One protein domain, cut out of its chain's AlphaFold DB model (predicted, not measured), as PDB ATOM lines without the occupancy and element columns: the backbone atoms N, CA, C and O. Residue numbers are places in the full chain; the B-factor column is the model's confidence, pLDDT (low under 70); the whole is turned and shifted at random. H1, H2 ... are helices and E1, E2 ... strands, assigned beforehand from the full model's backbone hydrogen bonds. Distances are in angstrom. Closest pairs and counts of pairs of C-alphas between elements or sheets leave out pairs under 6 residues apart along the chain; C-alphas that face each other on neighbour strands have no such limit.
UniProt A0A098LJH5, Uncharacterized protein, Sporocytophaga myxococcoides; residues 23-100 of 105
ATOM      1  N   ASP A  23      27.431  29.445  46.652       92.94
ATOM      2  CA  ASP A  23      26.946  30.457  45.701       92.94
ATOM      3  C   ASP A  23      26.187  29.829  44.515       92.94
ATOM      4  O   ASP A  23      25.107  30.277  44.135       92.94
ATOM      5  N   LEU A  24      26.706  28.715  43.987       94.06
ATOM      6  CA  LEU A  24      26.036  27.954  42.931       94.06
ATOM      7  C   LEU A  24      24.788  27.248  43.464       94.06
ATOM      8  O   LEU A  24      23.755  27.224  42.800       94.06
ATOM      9  N   GLU A  25      24.861  26.717  44.685       93.44
ATOM     10  CA  GLU A  25      23.698  26.147  45.361       93.44
ATOM     11  C   GLU A  25      22.600  27.196  45.559       93.44
ATOM     12  O   GLU A  25      21.450  26.925  45.231       93.44
ATOM     13  N   ALA A  26      22.943  28.411  45.996       92.38
ATOM     14  CA  ALA A  26      21.992  29.510  46.143       92.38
ATOM     15  C   ALA A  26      21.353  29.918  44.804       92.38
ATOM     16  O   ALA A  26      20.151  30.192  44.761       92.38
ATOM     17  N   LYS A  27      22.117  29.911  43.700       94.44
ATOM     18  CA  LYS A  27      21.561  30.110  42.351       94.44
ATOM     19  C   LYS A  27      20.525  29.030  42.025       94.44
ATOM     20  O   LYS A  27      19.418  29.368  41.625       94.44
ATOM     21  N   LEU A  28      20.865  27.761  42.252       94.31
ATOM     22  CA  LEU A  28      20.026  26.603  41.925       94.31
ATOM     23  C   LEU A  28      18.899  26.335  42.938       94.31
ATOM     24  O   LEU A  28      18.023  25.513  42.679       94.31
ATOM     25  N   ASN A  29      18.877  27.015  44.085       91.75
ATOM     26  CA  ASN A  29      17.814  26.891  45.084       91.75
ATOM     27  C   ASN A  29      16.637  27.840  44.806       91.75
ATOM     28  O   ASN A  29      16.057  28.432  45.715       91.75
ATOM     29  N   LYS A  30      16.308  27.997  43.525       91.44
ATOM     30  CA  LYS A  30      15.173  28.761  43.012       91.44
ATOM     31  C   LYS A  30      14.285  27.828  42.199       91.44
ATOM     32  O   LYS A  30      14.732  26.770  41.757       91.44
ATOM     33  N   ARG A  31      13.028  28.223  42.003       91.50
ATOM     34  CA  ARG A  31      12.109  27.526  41.103       91.50
ATOM     35  C   ARG A  31      12.271  28.086  39.691       91.50
ATOM     36  O   ARG A  31      12.290  29.298  39.499       91.50
ATOM     37  N   TYR A  32      12.406  27.183  38.737       94.88
ATOM     38  CA  TYR A  32      12.574  27.442  37.312       94.88
ATOM     39  C   TYR A  32      11.391  26.855  36.541       94.88
ATOM     40  O   TYR A  32      10.474  26.284  37.136       94.88
ATOM     41  N   THR A  33      11.412  26.965  35.214       95.94
ATOM     42  CA  THR A  33      10.429  26.292  34.364       95.94
ATOM     43  C   THR A  33      10.460  24.781  34.628       95.94
ATOM     44  O   THR A  33      11.547  24.195  34.602       95.94
ATOM     45  N   PRO A  34       9.314  24.135  34.906       96.75
ATOM     46  CA  PRO A  34       9.218  22.685  35.065       96.75
ATOM     47  C   PRO A  34       9.723  21.891  33.861       96.75
ATOM     48  O   PRO A  34       9.582  22.337  32.723       96.75
ATOM     49  N   SER A  35      10.277  20.701  34.113       96.31
ATOM     50  CA  SER A  35      10.670  19.710  33.094       96.31
ATOM     51  C   SER A  35      11.475  20.299  31.933       96.31
ATOM     52  O   SER A  35      11.277  19.946  30.771       96.31
ATOM     53  N   SER A  36      12.363  21.240  32.244       96.88
ATOM     54  CA  SER A  36      13.050  22.066  31.260       96.88
ATOM     55  C   SER A  36      14.559  21.973  31.414       96.88
ATOM     56  O   SER A  36      15.100  21.728  32.494       96.88
ATOM     57  N   ARG A  37      15.247  22.215  30.300       95.88
ATOM     58  CA  ARG A  37      16.686  22.457  30.254       95.88
ATOM     59  C   ARG A  37      16.927  23.961  30.320       95.88
ATOM     60  O   ARG A  37      16.286  24.709  29.591       95.88
ATOM     61  N   THR A  38      17.852  24.396  31.167       96.62
ATOM     62  CA  THR A  38      18.335  25.782  31.192       96.62
ATOM     63  C   THR A  38      19.845  25.800  31.019       96.62
ATOM     64  O   THR A  38      20.566  25.070  31.701       96.62
ATOM     65  N   ASP A  39      20.305  26.645  30.105       96.19
ATOM     66  CA  ASP A  39      21.706  26.883  29.785       96.19
ATOM     67  C   ASP A  39      22.100  28.279  30.299       96.19
ATOM     68  O   ASP A  39      21.392  29.251  30.056       96.19
ATOM     69  N   ASP A  40      23.205  28.386  31.040       95.81
ATOM     70  CA  ASP A  40      23.640  29.627  31.701       95.81
ATOM     71  C   ASP A  40      25.178  29.612  31.882       95.81
ATOM     72  O   ASP A  40      25.844  28.649  31.495       95.81
ATOM     73  N   VAL A  41      25.756  30.660  32.469       96.12
ATOM     74  CA  VAL A  41      27.181  30.776  32.796       96.12
ATOM     75  C   VAL A  41      27.342  31.099  34.282       96.12
ATOM     76  O   VAL A  41      26.700  31.991  34.837       96.12
ATOM     77  N   PHE A  42      28.250  30.393  34.952       95.56
ATOM     78  CA  PHE A  42      28.577  30.625  36.351       95.56
ATOM     79  C   PHE A  42      30.086  30.715  36.558       95.56
ATOM     80  O   PHE A  42      30.821  29.746  36.364       95.56
ATOM     81  N   ARG A  43      30.549  31.898  36.991       94.19
ATOM     82  CA  ARG A  43      31.971  32.193  37.252       94.19
ATOM     83  C   ARG A  43      32.884  31.798  36.080       94.19
ATOM     84  O   ARG A  43      33.926  31.187  36.284       94.19
ATOM     85  N   GLY A  44      32.450  32.112  34.859       93.69
ATOM     86  CA  GLY A  44      33.186  31.816  33.627       93.69
ATOM     87  C   GLY A  44      33.087  30.370  33.131       93.69
ATOM     88  O   GLY A  44      33.636  30.078  32.077       93.69
ATOM     89  N   ASN A  45      32.389  29.478  33.843       95.75
ATOM     90  CA  ASN A  45      32.075  28.137  33.348       95.75
ATOM     91  C   ASN A  45      30.681  28.119  32.732       95.75
ATOM     92  O   ASN A  45      29.748  28.696  33.297       95.75
ATOM     93  N   ASP A  46      30.517  27.385  31.642       96.88
ATOM     94  CA  ASP A  46      29.202  27.037  31.134       96.88
ATOM     95  C   ASP A  46      28.521  26.083  32.109       96.88
ATOM     96  O   ASP A  46      29.130  25.129  32.614       96.88
ATOM     97  N   ILE A  47      27.240  26.331  32.354       96.69
ATOM     98  CA  ILE A  47      26.381  25.429  33.105       96.69
ATOM     99  C   ILE A  47      25.135  25.076  32.302       96.69
ATOM    100  O   ILE A  47      24.578  25.886  31.559       96.69
ATOM    101  N   THR A  48      24.683  23.847  32.488       96.75
ATOM    102  CA  THR A  48      23.397  23.368  31.994       96.75
ATOM    103  C   THR A  48      22.754  22.604  33.128       96.75
ATOM    104  O   THR A  48      23.368  21.697  33.688       96.75
ATOM    105  N   PHE A  49      21.527  22.953  33.487       97.19
ATOM    106  CA  PHE A  49      20.787  22.219  34.503       97.19
ATOM    107  C   PHE A  49      19.391  21.857  34.023       97.19
ATOM    108  O   PHE A  49      18.778  22.552  33.212       97.19
ATOM    109  N   PHE A  50      18.916  20.726  34.532       97.50
ATOM    110  CA  PHE A  50      17.603  20.179  34.235       97.50
ATOM    111  C   PHE A  50      16.738  20.252  35.479       97.50
ATOM    112  O   PHE A  50      17.199  19.972  36.593       97.50
ATOM    113  N   THR A  51      15.485  20.626  35.269       97.06
ATOM    114  CA  THR A  51      14.487  20.752  36.323       97.06
ATOM    115  C   THR A  51      13.529  19.571  36.300       97.06
ATOM    116  O   THR A  51      13.278  18.969  35.256       97.06
ATOM    117  N   ASN A  52      12.995  19.218  37.466       94.75
ATOM    118  CA  ASN A  52      11.899  18.258  37.568       94.75
ATOM    119  C   ASN A  52      10.542  18.918  37.245       94.75
ATOM    120  O   ASN A  52      10.465  20.107  36.927       94.75
ATOM    121  N   GLU A  53       9.457  18.159  37.385       94.56
ATOM    122  CA  GLU A  53       8.072  18.624  37.202       94.56
ATOM    123  C   GLU A  53       7.661  19.789  38.133       94.56
ATOM    124  O   GLU A  53       6.697  20.493  37.854       94.56
ATOM    125  N   TYR A  54       8.406  20.034  39.215       92.25
ATOM    126  CA  TYR A  54       8.176  21.142  40.149       92.25
ATOM    127  C   TYR A  54       9.054  22.361  39.852       92.25
ATOM    128  O   TYR A  54       9.034  23.332  40.616       92.25
ATOM    129  N   GLY A  55       9.849  22.325  38.778       94.19
ATOM    130  CA  GLY A  55      10.778  23.400  38.435       94.19
ATOM    131  C   GLY A  55      12.030  23.436  39.311       94.19
ATOM    132  O   GLY A  55      12.729  24.445  39.346       94.19
ATOM    133  N   GLU A  56      12.321  22.369  40.050       94.75
ATOM    134  CA  GLU A  56      13.479  22.296  40.937       94.75
ATOM    135  C   GLU A  56      14.678  21.744  40.161       94.75
ATOM    136  O   GLU A  56      14.558  20.675  39.557       94.75
ATOM    137  N   PRO A  57      15.846  22.411  40.176       96.31
ATOM    138  CA  PRO A  57      17.041  21.869  39.543       96.31
ATOM    139  C   PRO A  57      17.458  20.556  40.205       96.31
ATOM    140  O   PRO A  57      17.711  20.518  41.414       96.31
ATOM    141  N   VAL A  58      17.538  19.491  39.408       96.50
ATOM    142  CA  VAL A  58      17.859  18.127  39.862       96.50
ATOM    143  C   VAL A  58      19.124  17.555  39.233       96.50
ATOM    144  O   VAL A  58      19.757  16.695  39.835       96.50
ATOM    145  N   THR A  59      19.539  18.064  38.077       96.75
ATOM    146  CA  THR A  59      20.792  17.669  37.422       96.75
ATOM    147  C   THR A  59      21.527  18.919  36.988       96.75
ATOM    148  O   THR A  59      20.904  19.833  36.460       96.75
ATOM    149  N   LEU A  60      22.838  18.953  37.194       97.00
ATOM    150  CA  LEU A  60      23.708  20.063  36.845       97.00
ATOM    151  C   LEU A  60      24.943  19.535  36.122       97.00
ATOM    152  O   LEU A  60      25.629  18.649  36.622       97.00
ATOM    153  N   PHE A  61      25.264  20.155  35.000       96.38
ATOM    154  CA  PHE A  61      26.527  20.025  34.294       96.38
ATOM    155  C   PHE A  61      27.263  21.357  34.403       96.38
ATOM    156  O   PHE A  61      26.648  22.404  34.198       96.38
ATOM    157  N   ILE A  62      28.552  21.329  34.733       95.94
ATOM    158  CA  ILE A  62      29.399  22.524  34.821       95.94
ATOM    159  C   ILE A  62      30.766  22.260  34.199       95.94
ATOM    160  O   ILE A  62      31.424  21.274  34.529       95.94
ATOM    161  N   GLY A  63      31.201  23.151  33.314       95.00
ATOM    162  CA  GLY A  63      32.498  23.057  32.656       95.00
ATOM    163  C   GLY A  63      32.555  23.931  31.415       95.00
ATOM    164  O   GLY A  63      32.156  25.089  31.460       95.00
ATOM    165  N   SER A  64      33.045  23.370  30.315       94.88
ATOM    166  CA  SER A  64      33.112  24.062  29.028       94.88
ATOM    167  C   SER A  64      32.089  23.472  28.071       94.88
ATOM    168  O   SER A  64      32.038  22.248  27.881       94.88
ATOM    169  N   ARG A  65      31.276  24.336  27.462       94.12
ATOM    170  CA  ARG A  65      30.369  23.945  26.387       94.12
ATOM    171  C   ARG A  65      31.166  23.720  25.109       94.12
ATOM    172  O   ARG A  65      32.019  24.519  24.739       94.12
ATOM    173  N   ARG A  66      30.896  22.598  24.454       90.56
ATOM    174  CA  ARG A  66      31.449  22.256  23.145       90.56
ATOM    175  C   ARG A  66      30.550  22.758  22.020       90.56
ATOM    176  O   ARG A  66      29.387  23.091  22.251       90.56
ATOM    177  N   ASP A  67      31.074  22.727  20.801       88.50
ATOM    178  CA  ASP A  67      30.357  23.098  19.576       88.50
ATOM    179  C   ASP A  67      29.085  22.263  19.338       88.50
ATOM    180  O   ASP A  67      28.132  22.746  18.737       88.50
ATOM    181  N   ASP A  68      29.025  21.029  19.858       85.31
ATOM    182  CA  ASP A  68      27.829  20.177  19.816       85.31
ATOM    183  C   ASP A  68      26.772  20.536  20.882       85.31
ATOM    184  O   ASP A  68      25.737  19.881  20.986       85.31
ATOM    185  N   GLY A  69      27.018  21.569  21.696       83.69
ATOM    186  CA  GLY A  69      26.102  22.058  22.730       83.69
ATOM    187  C   GLY A  69      26.121  21.257  24.038       83.69
ATOM    188  O   GLY A  69      25.369  21.580  24.966       83.69
ATOM    189  N   ASN A  70      26.979  20.236  24.138       88.12
ATOM    190  CA  ASN A  70      27.193  19.453  25.353       88.12
ATOM    191  C   ASN A  70      28.264  20.083  26.248       88.12
ATOM    192  O   ASN A  70      29.231  20.678  25.772       88.12
ATOM    193  N   ILE A  71      28.114  19.916  27.563       91.94
ATOM    194  CA  ILE A  71      29.118  20.350  28.539       91.94
ATOM    195  C   ILE A  71      30.080  19.208  28.836       91.94
ATOM    196  O   ILE A  71      29.673  18.093  29.166       91.94
ATOM    197  N   VAL A  72      31.372  19.524  28.780       93.19
ATOM    198  CA  VAL A  72      32.442  18.671  29.293       93.19
ATOM    199  C   VAL A  72      32.997  19.278  30.564       93.19
ATOM    200  O   VAL A  72      33.417  20.431  30.590       93.19
ATOM    201  N   GLY A  73      32.978  18.486  31.629       93.00
ATOM    202  CA  GLY A  73      33.266  18.955  32.976       93.00
ATOM    203  C   GLY A  73      32.649  18.029  34.009       93.00
ATOM    204  O   GLY A  73      32.607  16.823  33.796       93.00
ATOM    205  N   GLU A  74      32.175  18.576  35.118       94.62
ATOM    206  CA  GLU A  74      31.593  17.809  36.220       94.62
ATOM    207  C   GLU A  74      30.068  17.693  36.066       94.62
ATOM    208  O   GLU A  74      29.401  18.634  35.625       94.62
ATOM    209  N   CYS A  75      29.509  16.553  36.473       95.19
ATOM    210  CA  CYS A  75      28.066  16.351  36.591       95.19
ATOM    211  C   CYS A  75      27.676  16.153  38.052       95.19
ATOM    212  O   CYS A  75      28.289  15.363  38.764       95.19
ATOM    213  N   TYR A  76      26.622  16.834  38.484       96.25
ATOM    214  CA  TYR A  76      26.054  16.709  39.814       96.25
ATOM    215  C   TYR A  76      24.572  16.364  39.724       96.25
ATOM    216  O   TYR A  76      23.838  16.914  38.905       96.25
ATOM    217  N   VAL A  77      24.114  15.494  40.619       95.94
ATOM    218  CA  VAL A  77      22.696  15.147  40.754       95.94
ATOM    219  C   VAL A  77      22.214  15.549  42.138       95.94
ATOM    220  O   VAL A  77      22.780  15.138  43.154       95.94
ATOM    221  N   ARG A  78      21.145  16.338  42.194       94.69
ATOM    222  CA  ARG A  78      20.505  16.732  43.443       94.69
ATOM    223  C   ARG A  78      19.676  15.577  43.976       94.69
ATOM    224  O   ARG A  78      18.772  15.057  43.328       94.69
ATOM    225  N   ARG A  79      19.955  15.199  45.214       92.81
ATOM    226  CA  ARG A  79      19.158  14.264  45.997       92.81
ATOM    227  C   ARG A  79      18.317  15.056  46.986       92.81
ATOM    228  O   ARG A  79      18.828  15.535  48.004       92.81
ATOM    229  N   ILE A  80      17.033  15.189  46.671       90.81
ATOM    230  CA  ILE A  80      16.021  15.753  47.565       90.81
ATOM    231  C   ILE A  80      15.658  14.668  48.577       90.81
ATOM    232  O   ILE A  80      15.240  13.579  48.197       90.81
ATOM    233  N   LYS A  81      15.909  14.938  49.859       89.56
ATOM    234  CA  LYS A  81      15.587  14.019  50.960       89.56
ATOM    235  C   LYS A  81      14.215  14.311  51.541       89.56
ATOM    236  O   LYS A  81      13.531  13.390  51.958       89.56
ATOM    237  N   GLU A  82      13.852  15.587  51.585       86.25
ATOM    238  CA  GLU A  82      12.614  16.047  52.191       86.25
ATOM    239  C   GLU A  82      12.128  17.296  51.461       86.25
ATOM    240  O   GLU A  82      12.908  18.227  51.207       86.25
ATOM    241  N   ARG A  83      10.840  17.296  51.127       85.25
ATOM    242  CA  ARG A  83      10.141  18.425  50.523       85.25
ATOM    243  C   ARG A  83       8.831  18.668  51.252       85.25
ATOM    244  O   ARG A  83       8.201  17.732  51.734       85.25
ATOM    245  N   ASP A  84       8.447  19.925  51.241       86.44
ATOM    246  CA  ASP A  84       7.084  20.377  51.440       86.44
ATOM    247  C   ASP A  84       6.378  20.471  50.070       86.44
ATOM    248  O   ASP A  84       7.018  20.338  49.015       86.44
ATOM    249  N   GLU A  85       5.074  20.743  50.051       81.31
ATOM    250  CA  GLU A  85       4.332  21.018  48.812       81.31
ATOM    251  C   GLU A  85       4.969  22.178  48.034       81.31
ATOM    252  O   GLU A  85       5.090  22.147  46.806       81.31
ATOM    253  N   THR A  86       5.452  23.181  48.769       78.50
ATOM    254  CA  THR A  86       5.903  24.445  48.189       78.50
ATOM    255  C   THR A  86       7.411  24.532  47.975       78.50
ATOM    256  O   THR A  86       7.833  25.222  47.039       78.50
ATOM    257  N   LYS A  87       8.226  23.841  48.787       82.19
ATOM    258  CA  LYS A  87       9.688  24.028  48.837       82.19
ATOM    259  C   LYS A  87      10.473  22.774  49.234       82.19
ATOM    260  O   LYS A  87       9.994  21.916  49.970       82.19
ATOM    261  N   ILE A  88      11.743  22.735  48.843       87.00
ATOM    262  CA  ILE A  88      12.711  21.743  49.329       87.00
ATOM    263  C   ILE A  88      13.129  22.112  50.752       87.00
ATOM    264  O   ILE A  88      13.651  23.203  50.978       87.00
ATOM    265  N   ILE A  89      12.950  21.189  51.699       87.88
ATOM    266  CA  ILE A  89      13.407  21.364  53.085       87.88
ATOM    267  C   ILE A  89      14.851  20.881  53.214       87.88
ATOM    268  O   ILE A  89      15.697  21.554  53.803       87.88
ATOM    269  N   LYS A  90      15.164  19.722  52.621       87.81
ATOM    270  CA  LYS A  90      16.489  19.106  52.734       87.81
ATOM    271  C   LYS A  90      16.921  18.451  51.434       87.81
ATOM    272  O   LYS A  90      16.269  17.542  50.922       87.81
ATOM    273  N   SER A  91      18.086  18.852  50.931       91.81
ATOM    274  CA  SER A  91      18.705  18.255  49.744       91.81
ATOM    275  C   SER A  91      20.228  18.320  49.804       91.81
ATOM    276  O   SER A  91      20.782  19.030  50.635       91.81
ATOM    277  N   HIS A  92      20.898  17.566  48.936       90.44
ATOM    278  CA  HIS A  92      22.336  17.690  48.694       90.44
ATOM    279  C   HIS A  92      22.648  17.377  47.230       90.44
ATOM    280  O   HIS A  92      21.886  16.662  46.580       90.44
ATOM    281  N   TRP A  93      23.763  17.898  46.729       94.38
ATOM    282  CA  TRP A  93      24.256  17.635  45.380       94.38
ATOM    283  C   TRP A  93      25.345  16.572  45.412       94.38
ATOM    284  O   TRP A  93      26.366  16.768  46.052       94.38
ATOM    285  N   ASP A  94      25.140  15.464  44.709       94.00
ATOM    286  CA  ASP A  94      26.103  14.370  44.609       94.00
ATOM    287  C   ASP A  94      26.918  14.499  43.318       94.00
ATOM    288  O   ASP A  94      26.331  14.600  42.240       94.00
ATOM    289  N   ASN A  95      28.251  14.497  43.414       94.12
ATOM    290  CA  ASN A  95      29.120  14.546  42.237       94.12
ATOM    291  C   ASN A  95      29.152  13.168  41.550       94.12
ATOM    292  O   ASN A  95      29.567  12.176  42.145       94.12
ATOM    293  N   LYS A  96      28.737  13.119  40.283       93.00
ATOM    294  CA  LYS A  96      28.776  11.939  39.406       93.00
ATOM    295  C   LYS A  96      30.079  11.806  38.616       93.00
ATOM    296  O   LYS A  96      30.265  10.822  37.906       93.00
ATOM    297  N   GLY A  97      30.990  12.753  38.786       90.62
ATOM    298  CA  GLY A  97      32.304  12.795  38.175       90.62
ATOM    299  C   GLY A  97      32.304  13.497  36.824       90.62
ATOM    300  O   GLY A  97      31.361  14.195  36.436       90.62
ATOM    301  N   LYS A  98      33.409  13.300  36.101       91.62
ATOM    302  CA  LYS A  98      33.669  13.975  34.833       91.62
ATOM    303  C   LYS A  98      32.862  13.383  33.689       91.62
ATOM    304  O   LYS A  98      33.055  12.224  33.321       91.62
ATOM    305  N   ILE A  99      32.058  14.218  33.048       87.25
ATOM    306  CA  ILE A  99      31.467  13.935  31.747       87.25
ATOM    307  C   ILE A  99      32.524  14.223  30.694       87.25
ATOM    308  O   ILE A  99      32.860  15.370  30.410       87.25
ATOM    309  N   LYS A 100      33.075  13.153  30.122       78.88
ATOM    310  CA  LYS A 100      33.890  13.237  28.913       78.88
ATOM    311  C   LYS A 100      32.926  13.202  27.735       78.88
ATOM    312  O   LYS A 100      32.199  12.226  27.585       78.88
TER     313      LYS A 100
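Overview. This is residues 23 to 100 of the 105 residues of an uncharacterized protein of Sporocytophaga myxococcoides (UniProt A0A098LJH5). Picture one strongly twisted, curled sheet of five strands, E1 to E5, with the short helix H1 on one face and no named helix on the other. The long hairpin of E4 and E5 runs along the length of the model, while E1 and E2 cross its direction at the other edge of the sheet. The printed part has 78 residues with one named helix and five named strands, in the chain order H1, E1, E2, E3, E4, E5; the strands stand side by side in that same order, antiparallel throughout, as a meander, each strand the antiparallel neighbour of the one before. The class is mostly strand. The whole is compact, with a radius of gyration of the C-alphas of 12.5 A, yet elongated in outline, with spans of 39 by 23 by 20 A.

Along the chain. Begin with the longest strand, E4, residues 71 to 83: find C-alpha 71 at (29.118, 20.350, 28.539), and from there the strand runs 29.1 A to C-alpha 83 at (10.141, 18.425, 50.523). On the way E4 bends by 65 degrees at residue 74. After it comes E5, residues 88 to 99, which runs 26.9 A back to C-alpha 99 at (31.467, 13.935, 31.747). Before E4 look for E3, residues 57 to 65, 18.8 A long, which bends by 57 degrees at residue 62. E2 is residues 45 to 51, 19.3 A, and E1 is residues 37 to 42, 15.7 A. H1 is residues 23 to 28, 8.8 A from first to last C-alpha; find its C-alpha 23 at (26.946, 30.457, 45.701).

Arrangement. Start at E3 and E4, a hairpin of inner strands at 167 degrees between their directions; look there for N 62 and O 74, 3.0 A apart, and N 76 and O 60, 2.8 A apart, both within hydrogen-bond range. E4 and E5 form the next hairpin, antiparallel at 157 degrees, with N 79 and O 92 at 2.8 A and N 96 and O 75 at 2.7 A. E5 is an edge strand. On the other side of E3 is E2, at 155 degrees, and this hairpin has N 48 and O 61 at 3.0 A. E1, the other edge strand, forms a hairpin with E2 at 149 degrees, where N 40 and O 47 are 2.9 A apart. E1 is apart from E4 and E5, and E2 is apart from E5. From edge to edge the strands' lines turn by 80 degrees, the twist of the sheet, and the way across it turns by 49 degrees, its curl. Now look to H1, which is on the sheet at a height over the sheet of 6.5 A, beside the strands and over none of them. Its closest C-alphas to E3 are those of Leu 28 and Pro 57, 6.1 A apart; to E1, those of Leu 24 and Phe 42, 7.5 A apart. In H1 each O i to N i+4 pair is within hydrogen-bond range.

Size, cuts and confidence. The two C-alphas farthest apart are those of Asp 67, between E3 and E4, and Asp 84, between E4 and E5, at 39.6 A. The first and last printed C-alphas, of Asp 23 and Lys 100, are 25.0 A apart. The printed part has no cut and no long link: the links between strands are tight, and the link from H1 to E1, with 8 residues, is short. The mean pLDDT of the printed part is 92.6, and no printed residue is under 70.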